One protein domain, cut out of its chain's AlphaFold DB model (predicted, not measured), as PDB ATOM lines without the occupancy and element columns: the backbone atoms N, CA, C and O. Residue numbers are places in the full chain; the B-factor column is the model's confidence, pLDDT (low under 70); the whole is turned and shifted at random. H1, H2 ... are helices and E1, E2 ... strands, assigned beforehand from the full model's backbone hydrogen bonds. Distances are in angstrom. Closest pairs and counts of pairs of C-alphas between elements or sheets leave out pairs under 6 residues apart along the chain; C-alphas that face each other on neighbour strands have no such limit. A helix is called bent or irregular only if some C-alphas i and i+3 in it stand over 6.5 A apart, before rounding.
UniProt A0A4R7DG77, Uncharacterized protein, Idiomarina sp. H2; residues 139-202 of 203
ATOM      1  N   PRO A 139     152.152 186.251 134.541       92.12
ATOM      2  CA  PRO A 139     152.780 187.536 134.839       92.12
ATOM      3  C   PRO A 139     152.278 188.118 136.158       92.12
ATOM      4  O   PRO A 139     151.073 188.287 136.341       92.12
ATOM      5  N   TYR A 140     153.197 188.455 137.065       89.94
ATOM      6  CA  TYR A 140     152.857 189.160 138.305       89.94
ATOM      7  C   TYR A 140     152.474 190.616 138.015       89.94
ATOM      8  O   TYR A 140     151.551 191.159 138.616       89.94
ATOM      9  N   PHE A 141     153.167 191.234 137.054       87.38
ATOM     10  CA  PHE A 141     152.956 192.614 136.631       87.38
ATOM     11  C   PHE A 141     152.694 192.659 135.125       87.38
ATOM     12  O   PHE A 141     153.614 192.554 134.318       87.38
ATOM     13  N   SER A 142     151.430 192.837 134.738       81.56
ATOM     14  CA  SER A 142     151.017 192.922 133.328       81.56
ATOM     15  C   SER A 142     151.450 194.215 132.635       81.56
ATOM     16  O   SER A 142     151.394 194.310 131.414       81.56
ATOM     17  N   THR A 143     151.859 195.219 133.407       82.69
ATOM     18  CA  THR A 143     152.238 196.543 132.911       82.69
ATOM     19  C   THR A 143     153.721 196.651 132.572       82.69
ATOM     20  O   THR A 143     154.150 197.693 132.088       82.69
ATOM     21  N   LEU A 144     154.523 195.613 132.824       84.06
ATOM     22  CA  LEU A 144     155.930 195.594 132.434       84.06
ATOM     23  C   LEU A 144     156.076 195.379 130.929       84.06
ATOM     24  O   LEU A 144     155.337 194.607 130.327       84.06
ATOM     25  N   THR A 145     157.085 196.019 130.336       85.50
ATOM     26  CA  THR A 145     157.434 195.815 128.922       85.50
ATOM     27  C   THR A 145     157.826 194.361 128.635       85.50
ATOM     28  O   THR A 145     157.519 193.851 127.562       85.50
ATOM     29  N   ASP A 146     158.475 193.682 129.589       87.75
ATOM     30  CA  ASP A 146     158.625 192.222 129.586       87.75
ATOM     31  C   ASP A 146     157.762 191.624 130.718       87.75
ATOM     32  O   ASP A 146     158.159 191.676 131.887       87.75
ATOM     33  N   PRO A 147     156.590 191.038 130.405       85.12
ATOM     34  CA  PRO A 147     155.683 190.466 131.402       85.12
ATOM     35  C   PRO A 147     156.227 189.181 132.051       85.12
ATOM     36  O   PRO A 147     155.626 188.668 132.992       85.12
ATOM     37  N   THR A 148     157.362 188.652 131.580       89.12
ATOM     38  CA  THR A 148     158.019 187.464 132.148       89.12
ATOM     39  C   THR A 148     159.135 187.794 133.144       89.12
ATOM     40  O   THR A 148     159.762 186.879 133.674       89.12
ATOM     41  N   GLU A 149     159.399 189.078 133.419       88.81
ATOM     42  CA  GLU A 149     160.402 189.506 134.416       88.81
ATOM     43  C   GLU A 149     160.068 188.992 135.827       88.81
ATOM     44  O   GLU A 149     160.966 188.584 136.568       88.81
ATOM     45  N   VAL A 150     158.775 188.944 136.176       89.88
ATOM     46  CA  VAL A 150     158.270 188.330 137.412       89.88
ATOM     47  C   VAL A 150     157.017 187.521 137.107       89.88
ATOM     48  O   VAL A 150     156.024 188.056 136.609       89.88
ATOM     49  N   LEU A 151     157.048 186.239 137.452       93.38
ATOM     50  CA  LEU A 151     155.948 185.295 137.294       93.38
ATOM     51  C   LEU A 151     155.480 184.797 138.662       93.38
ATOM     52  O   LEU A 151     156.264 184.724 139.611       93.38
ATOM     53  N   TYR A 152     154.217 184.398 138.753       94.19
ATOM     54  CA  TYR A 152     153.713 183.610 139.871       94.19
ATOM     55  C   TYR A 152     152.943 182.386 139.403       94.19
ATOM     56  O   TYR A 152     152.371 182.384 138.316       94.19
ATOM     57  N   ALA A 153     152.904 181.369 140.252       93.94
ATOM     58  CA  ALA A 153     152.000 180.240 140.131       93.94
ATOM     59  C   ALA A 153     151.395 179.967 141.508       93.94
ATOM     60  O   ALA A 153     152.108 179.942 142.513       93.94
ATOM     61  N   ASP A 154     150.081 179.786 141.549       90.31
ATOM     62  CA  ASP A 154     149.387 179.399 142.770       90.31
ATOM     63  C   ASP A 154     149.316 177.874 142.840       90.31
ATOM     64  O   ASP A 154     148.964 177.211 141.864       90.31
ATOM     65  N   LEU A 155     149.666 177.331 143.999       86.44
ATOM     66  CA  LEU A 155     149.636 175.912 144.310       86.44
ATOM     67  C   LEU A 155     148.802 175.715 145.572       86.44
ATOM     68  O   LEU A 155     149.065 176.331 146.604       86.44
ATOM     69  N   LEU A 156     147.808 174.836 145.505       77.25
ATOM     70  CA  LEU A 156     147.059 174.411 146.677       77.25
ATOM     71  C   LEU A 156     147.658 173.098 147.179       77.25
ATOM     72  O   LEU A 156     147.623 172.097 146.470       77.25
ATOM     73  N   VAL A 157     148.207 173.103 148.393       73.12
ATOM     74  CA  VAL A 157     148.681 171.880 149.054       73.12
ATOM     75  C   VAL A 157     147.718 171.580 150.195       73.12
ATOM     76  O   VAL A 157     147.638 172.342 151.164       73.12
ATOM     77  N   HIS A 158     146.958 170.491 150.061       66.69
ATOM     78  CA  HIS A 158     145.789 170.189 150.894       66.69
ATOM     79  C   HIS A 158     144.772 171.348 150.888       66.69
ATOM     80  O   HIS A 158     144.095 171.577 149.892       66.69
ATOM     81  N   THR A 159     144.675 172.106 151.984       64.31
ATOM     82  CA  THR A 159     143.760 173.252 152.150       64.31
ATOM     83  C   THR A 159     144.488 174.590 152.276       64.31
ATOM     84  O   THR A 159     143.856 175.622 152.505       64.31
ATOM     85  N   ARG A 160     145.821 174.600 152.144       69.94
ATOM     86  CA  ARG A 160     146.638 175.807 152.305       69.94
ATOM     87  C   ARG A 160     147.107 176.322 150.943       69.94
ATOM     88  O   ARG A 160     147.783 175.582 150.225       69.94
ATOM     89  N   PRO A 161     146.771 177.570 150.574       82.19
ATOM     90  CA  PRO A 161     147.250 178.164 149.336       82.19
ATOM     91  C   PRO A 161     148.699 178.635 149.492       82.19
ATOM     92  O   PRO A 161     149.048 179.322 150.453       82.19
ATOM     93  N   PHE A 162     149.528 178.308 148.510       82.00
ATOM     94  CA  PHE A 162     150.893 178.794 148.356       82.00
ATOM     95  C   PHE A 162     151.001 179.561 147.043       82.00
ATOM     96  O   PHE A 162     150.484 179.123 146.017       82.00
ATOM     97  N   ARG A 163     151.711 180.690 147.056       90.06
ATOM     98  CA  ARG A 163     152.088 181.414 145.840       90.06
ATOM     99  C   ARG A 163     153.583 181.285 145.630       90.06
ATOM    100  O   ARG A 163     154.372 181.814 146.410       90.06
ATOM    101  N   LEU A 164     153.961 180.596 144.565       90.81
ATOM    102  CA  LEU A 164     155.337 180.528 144.103       90.81
ATOM    103  C   LEU A 164     155.619 181.758 143.247       90.81
ATOM    104  O   LEU A 164     154.794 182.131 142.415       90.81
ATOM    105  N   VAL A 165     156.777 182.385 143.443       90.44
ATOM    106  CA  VAL A 165     157.214 183.553 142.669       90.44
ATOM    107  C   VAL A 165     158.541 183.226 142.004       90.44
ATOM    108  O   VAL A 165     159.504 182.866 142.677       90.44
ATOM    109  N   ALA A 166     158.593 183.374 140.685       90.75
ATOM    110  CA  ALA A 166     159.809 183.249 139.896       90.75
ATOM    111  C   ALA A 166     160.193 184.627 139.355       90.75
ATOM    112  O   ALA A 166     159.351 185.368 138.852       90.75
ATOM    113  N   THR A 167     161.470 184.982 139.460       88.06
ATOM    114  CA  THR A 167     161.977 186.271 138.984       88.06
ATOM    115  C   THR A 167     163.301 186.100 138.256       88.06
ATOM    116  O   THR A 167     164.137 185.288 138.652       88.06
ATOM    117  N   LYS A 168     163.512 186.896 137.202       86.69
ATOM    118  CA  LYS A 168     164.807 186.998 136.510       86.69
ATOM    119  C   LYS A 168     165.829 187.834 137.293       86.69
ATOM    120  O   LYS A 168     166.967 187.992 136.843       86.69
ATOM    121  N   TYR A 169     165.450 188.390 138.448       83.06
ATOM    122  CA  TYR A 169     166.341 189.210 139.258       83.06
ATOM    123  C   TYR A 169     167.489 188.371 139.822       83.06
ATOM    124  O   TYR A 169     167.253 187.409 140.556       83.06
ATOM    125  N   PRO A 170     168.749 188.751 139.561       78.75
ATOM    126  CA  PRO A 170     169.893 188.093 140.154       78.75
ATOM    127  C   PRO A 170     170.061 188.614 141.584       78.75
ATOM    128  O   PRO A 170     170.974 189.388 141.852       78.75
ATOM    129  N   LEU A 171     169.165 188.222 142.498       77.62
ATOM    130  CA  LEU A 171     169.125 188.720 143.882       77.62
ATOM    131  C   LEU A 171     170.482 188.591 144.592       77.62
ATOM    132  O   LEU A 171     170.869 189.485 145.332       77.62
ATOM    133  N   SER A 172     171.254 187.546 144.284       79.94
ATOM    134  CA  SER A 172     172.611 187.332 144.810       79.94
ATOM    135  C   SER A 172     173.671 188.319 144.303       79.94
ATOM    136  O   SER A 172     174.760 188.387 144.864       79.94
ATOM    137  N   LYS A 173     173.385 189.071 143.234       76.44
ATOM    138  CA  LYS A 173     174.269 190.084 142.628       76.44
ATOM    139  C   LYS A 173     173.768 191.513 142.855       76.44
ATOM    140  O   LYS A 173     174.428 192.468 142.438       76.44
ATOM    141  N   LEU A 174     172.595 191.662 143.468       80.00
ATOM    142  CA  LEU A 174     172.025 192.958 143.800       80.00
ATOM    143  C   LEU A 174     172.537 193.395 145.171       80.00
ATOM    144  O   LEU A 174     172.452 192.660 146.150       80.00
ATOM    145  N   SER A 175     173.076 194.604 145.221       81.75
ATOM    146  CA  SER A 175     173.399 195.314 146.451       81.75
ATOM    147  C   SER A 175     172.428 196.475 146.617       81.75
ATOM    148  O   SER A 175     171.773 196.906 145.664       81.75
ATOM    149  N   TYR A 176     172.361 197.020 147.826       80.75
ATOM    150  CA  TYR A 176     171.565 198.214 148.090       80.75
ATOM    151  C   TYR A 176     171.924 199.373 147.140       80.75
ATOM    152  O   TYR A 176     171.043 200.062 146.632       80.75
ATOM    153  N   ASP A 177     173.207 199.522 146.808       83.88
ATOM    154  CA  ASP A 177     173.693 200.624 145.973       83.88
ATOM    155  C   ASP A 177     173.315 200.484 144.492       83.88
ATOM    156  O   ASP A 177     173.201 201.480 143.778       83.88
ATOM    157  N   ASN A 178     173.115 199.255 144.001       80.81
ATOM    158  CA  ASN A 178     172.849 199.000 142.584       80.81
ATOM    159  C   ASN A 178     171.383 198.648 142.277       80.81
ATOM    160  O   ASN A 178     170.988 198.661 141.106       80.81
ATOM    161  N   ILE A 179     170.561 198.395 143.305       82.38
ATOM    162  CA  ILE A 179     169.183 197.926 143.135       82.38
ATOM    163  C   ILE A 179     168.303 198.956 142.419       82.38
ATOM    164  O   ILE A 179     167.577 198.598 141.498       82.38
ATOM    165  N   SER A 180     168.417 200.245 142.757       81.56
ATOM    166  CA  SER A 180     167.617 201.312 142.134       81.56
ATOM    167  C   SER A 180     167.898 201.428 140.630       81.56
ATOM    168  O   SER A 180     166.988 201.450 139.793       81.56
ATOM    169  N   THR A 181     169.178 201.402 140.261       82.94
ATOM    170  CA  THR A 181     169.626 201.437 138.863       82.94
ATOM    171  C   THR A 181     169.203 200.179 138.105       82.94
ATOM    172  O   THR A 181     168.804 200.249 136.943       82.94
ATOM    173  N   TYR A 182     169.260 199.015 138.752       80.81
ATOM    174  CA  TYR A 182     168.824 197.760 138.152       80.81
ATOM    175  C   TYR A 182     167.309 197.746 137.896       80.81
ATOM    176  O   TYR A 182     166.881 197.480 136.768       80.81
ATOM    177  N   LEU A 183     166.505 198.097 138.906       79.94
ATOM    178  CA  LEU A 183     165.043 198.131 138.819       79.94
ATOM    179  C   LEU A 183     164.572 199.137 137.764       79.94
ATOM    180  O   LEU A 183     163.772 198.780 136.909       79.94
ATOM    181  N   SER A 184     165.115 200.355 137.745       79.25
ATOM    182  CA  SER A 184     164.738 201.378 136.751       79.25
ATOM    183  C   SER A 184     165.068 200.982 135.307       79.25
ATOM    184  O   SER A 184     164.372 201.379 134.369       79.25
ATOM    185  N   ARG A 185     166.112 200.173 135.099       78.88
ATOM    186  CA  ARG A 185     166.514 199.719 133.763       78.88
ATOM    187  C   ARG A 185     165.703 198.520 133.271       78.88
ATOM    188  O   ARG A 185     165.474 198.427 132.064       78.88
ATOM    189  N   ARG A 186     165.316 197.616 134.176       74.69
ATOM    190  CA  ARG A 186     164.637 196.345 133.864       74.69
ATOM    191  C   ARG A 186     163.120 196.417 133.992       74.69
ATOM    192  O   ARG A 186     162.425 195.905 133.126       74.69
ATOM    193  N   LEU A 187     162.604 197.123 134.993       77.38
ATOM    194  CA  LEU A 187     161.169 197.277 135.238       77.38
ATOM    195  C   LEU A 187     160.584 198.478 134.517       77.38
ATOM    196  O   LEU A 187     159.908 199.330 135.097       77.38
ATOM    197  N   LYS A 188     160.853 198.530 133.215       82.50
ATOM    198  CA  LYS A 188     160.216 199.508 132.348       82.50
ATOM    199  C   LYS A 188     158.743 199.156 132.218       82.50
ATOM    200  O   LYS A 188     158.386 198.014 131.938       82.50
ATOM    201  N   GLN A 189     157.907 200.150 132.462       80.50
ATOM    202  CA  GLN A 189     156.472 200.041 132.271       80.50
ATOM    203  C   GLN A 189     156.159 200.243 130.787       80.50
ATOM    204  O   GLN A 189     156.731 201.129 130.146       80.50
ATOM    205  N   ASP A 190     155.240 199.452 130.247       77.94
ATOM    206  CA  ASP A 190     154.617 199.743 128.965       77.94
ATOM    207  C   ASP A 190     153.705 200.971 129.122       77.94
ATOM    208  O   ASP A 190     152.677 200.959 129.810       77.94
ATOM    209  N   SER A 191     154.110 202.067 128.483       68.81
ATOM    210  CA  SER A 191     153.434 203.362 128.543       68.81
ATOM    211  C   SER A 191     152.043 203.354 127.899       68.81
ATOM    212  O   SER A 191     151.225 204.221 128.225       68.81
ATOM    213  N   ASN A 192     151.745 202.380 127.033       67.06
ATOM    214  CA  ASN A 192     150.435 202.225 126.402       67.06
ATOM    215  C   ASN A 192     149.434 201.532 127.337       67.06
ATOM    216  O   ASN A 192     148.280 201.958 127.418       67.06
ATOM    217  N   LEU A 193     149.878 200.531 128.107       58.97
ATOM    218  CA  LEU A 193     149.059 199.873 129.132       58.97
ATOM    219  C   LEU A 193     148.818 200.778 130.344       58.97
ATOM    220  O   LEU A 193     147.703 200.822 130.855       58.97
ATOM    221  N   HIS A 194     149.814 201.569 130.755       56.94
ATOM    222  CA  HIS A 194     149.687 202.464 131.911       56.94
ATOM    223  C   HIS A 194     148.525 203.471 131.775       56.94
ATOM    224  O   HIS A 194     147.822 203.753 132.745       56.94
ATOM    225  N   LYS A 195     148.265 203.969 130.557       55.03
ATOM    226  CA  LYS A 195     147.135 204.871 130.267       55.03
ATOM    227  C   LYS A 195     145.776 204.164 130.266       55.03
ATOM    228  O   LYS A 195     144.785 204.784 130.639       55.03
ATOM    229  N   ALA A 196     145.722 202.895 129.862       56.69
ATOM    230  CA  ALA A 196     144.490 202.109 129.853       56.69
ATOM    231  C   ALA A 196     144.035 201.750 131.279       56.69
ATOM    232  O   ALA A 196     142.854 201.889 131.591       56.69
ATOM    233  N   THR A 197     144.966 201.379 132.166       55.44
ATOM    234  CA  THR A 197     144.656 201.029 133.563       55.44
ATOM    235  C   THR A 197     144.220 202.252 134.379       55.44
ATOM    236  O   THR A 197     143.208 202.198 135.070       55.44
ATOM    237  N   LEU A 198     144.897 203.400 134.222       54.03
ATOM    238  CA  LEU A 198     144.511 204.664 134.877       54.03
ATOM    239  C   LEU A 198     143.220 205.282 134.307       54.03
ATOM    240  O   LEU A 198     142.535 206.043 134.990       54.03
ATOM    241  N   GLY A 199     142.885 204.986 133.047       51.34
ATOM    242  CA  GLY A 199     141.632 205.411 132.418       51.34
ATOM    243  C   GLY A 199     140.413 204.594 132.860       51.34
ATOM    244  O   GLY A 199     139.297 205.107 132.815       51.34
ATOM    245  N   ALA A 200     140.621 203.351 133.305       51.78
ATOM    246  CA  ALA A 200     139.568 202.474 133.813       51.78
ATOM    247  C   ALA A 200     139.170 202.789 135.268       51.78
ATOM    248  O   ALA A 200     138.012 202.612 135.622       51.78
ATOM    249  N   GLU A 201     140.081 203.326 136.086       46.44
ATOM    250  CA  GLU A 201     139.802 203.746 137.475       46.44
ATOM    251  C   GLU A 201     139.071 205.102 137.587       46.44
ATOM    252  O   GLU A 201     138.750 205.550 138.686       46.44
ATOM    253  N   ARG A 202     138.806 205.786 136.463       45.66
ATOM    254  CA  ARG A 202     138.107 207.087 136.416       45.66
ATOM    255  C   ARG A 202     136.680 207.018 135.853       45.66
ATOM    256  O   ARG A 202     136.182 208.029 135.355       45.66
TER     257      ARG A 202
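What this domain is: This is residues 139 to 202 of the 203 residues of an uncharacterized protein of Idiomarina sp. H2 (UniProt A0A4R7DG77). A long two-strand hairpin, E1 then E2, reaches out from a loose base with two separate helices, H1 then H2; its tip, residues 156 to 161, sticks out free. The printed part has 64 residues, is mixed in class and has one antiparallel sheet, E1 - E2. It is loose, with a radius of gyration of the C-alphas of 15.1 A, and flat, spanning 41 by 38 by 17 A.

How they stand to each other: E1, residues 150 to 157, and E2, residues 160 to 167, form an antiparallel hairpin at 158 degrees; N 151 and O 166 are within hydrogen-bond range at 2.8 A. H1, residues 176 to 186, and H2, residues 191 to 200, are apart. O i to N i+4 pairs within range number 5 of 7 in H1 and 4 of 6 in H2.

Where its parts are: E1 begins at C-alpha 150 (158.270, 188.330, 137.412) and spans 22.3 A, E2 22.9 A. H1 spans 15.9 A and is irregular, C-alphas 177 and 180 being 7.2 A apart. H2 spans 14.9 A, ending at C-alpha 200 (139.568, 202.474, 133.813).

The domain as a whole: The farthest C-alphas, of His 158 and Asp 177, are 41.6 A apart. The printed part has no cut and no long link. Residues 158 to 160 and 191 to 202 have pLDDT under 70.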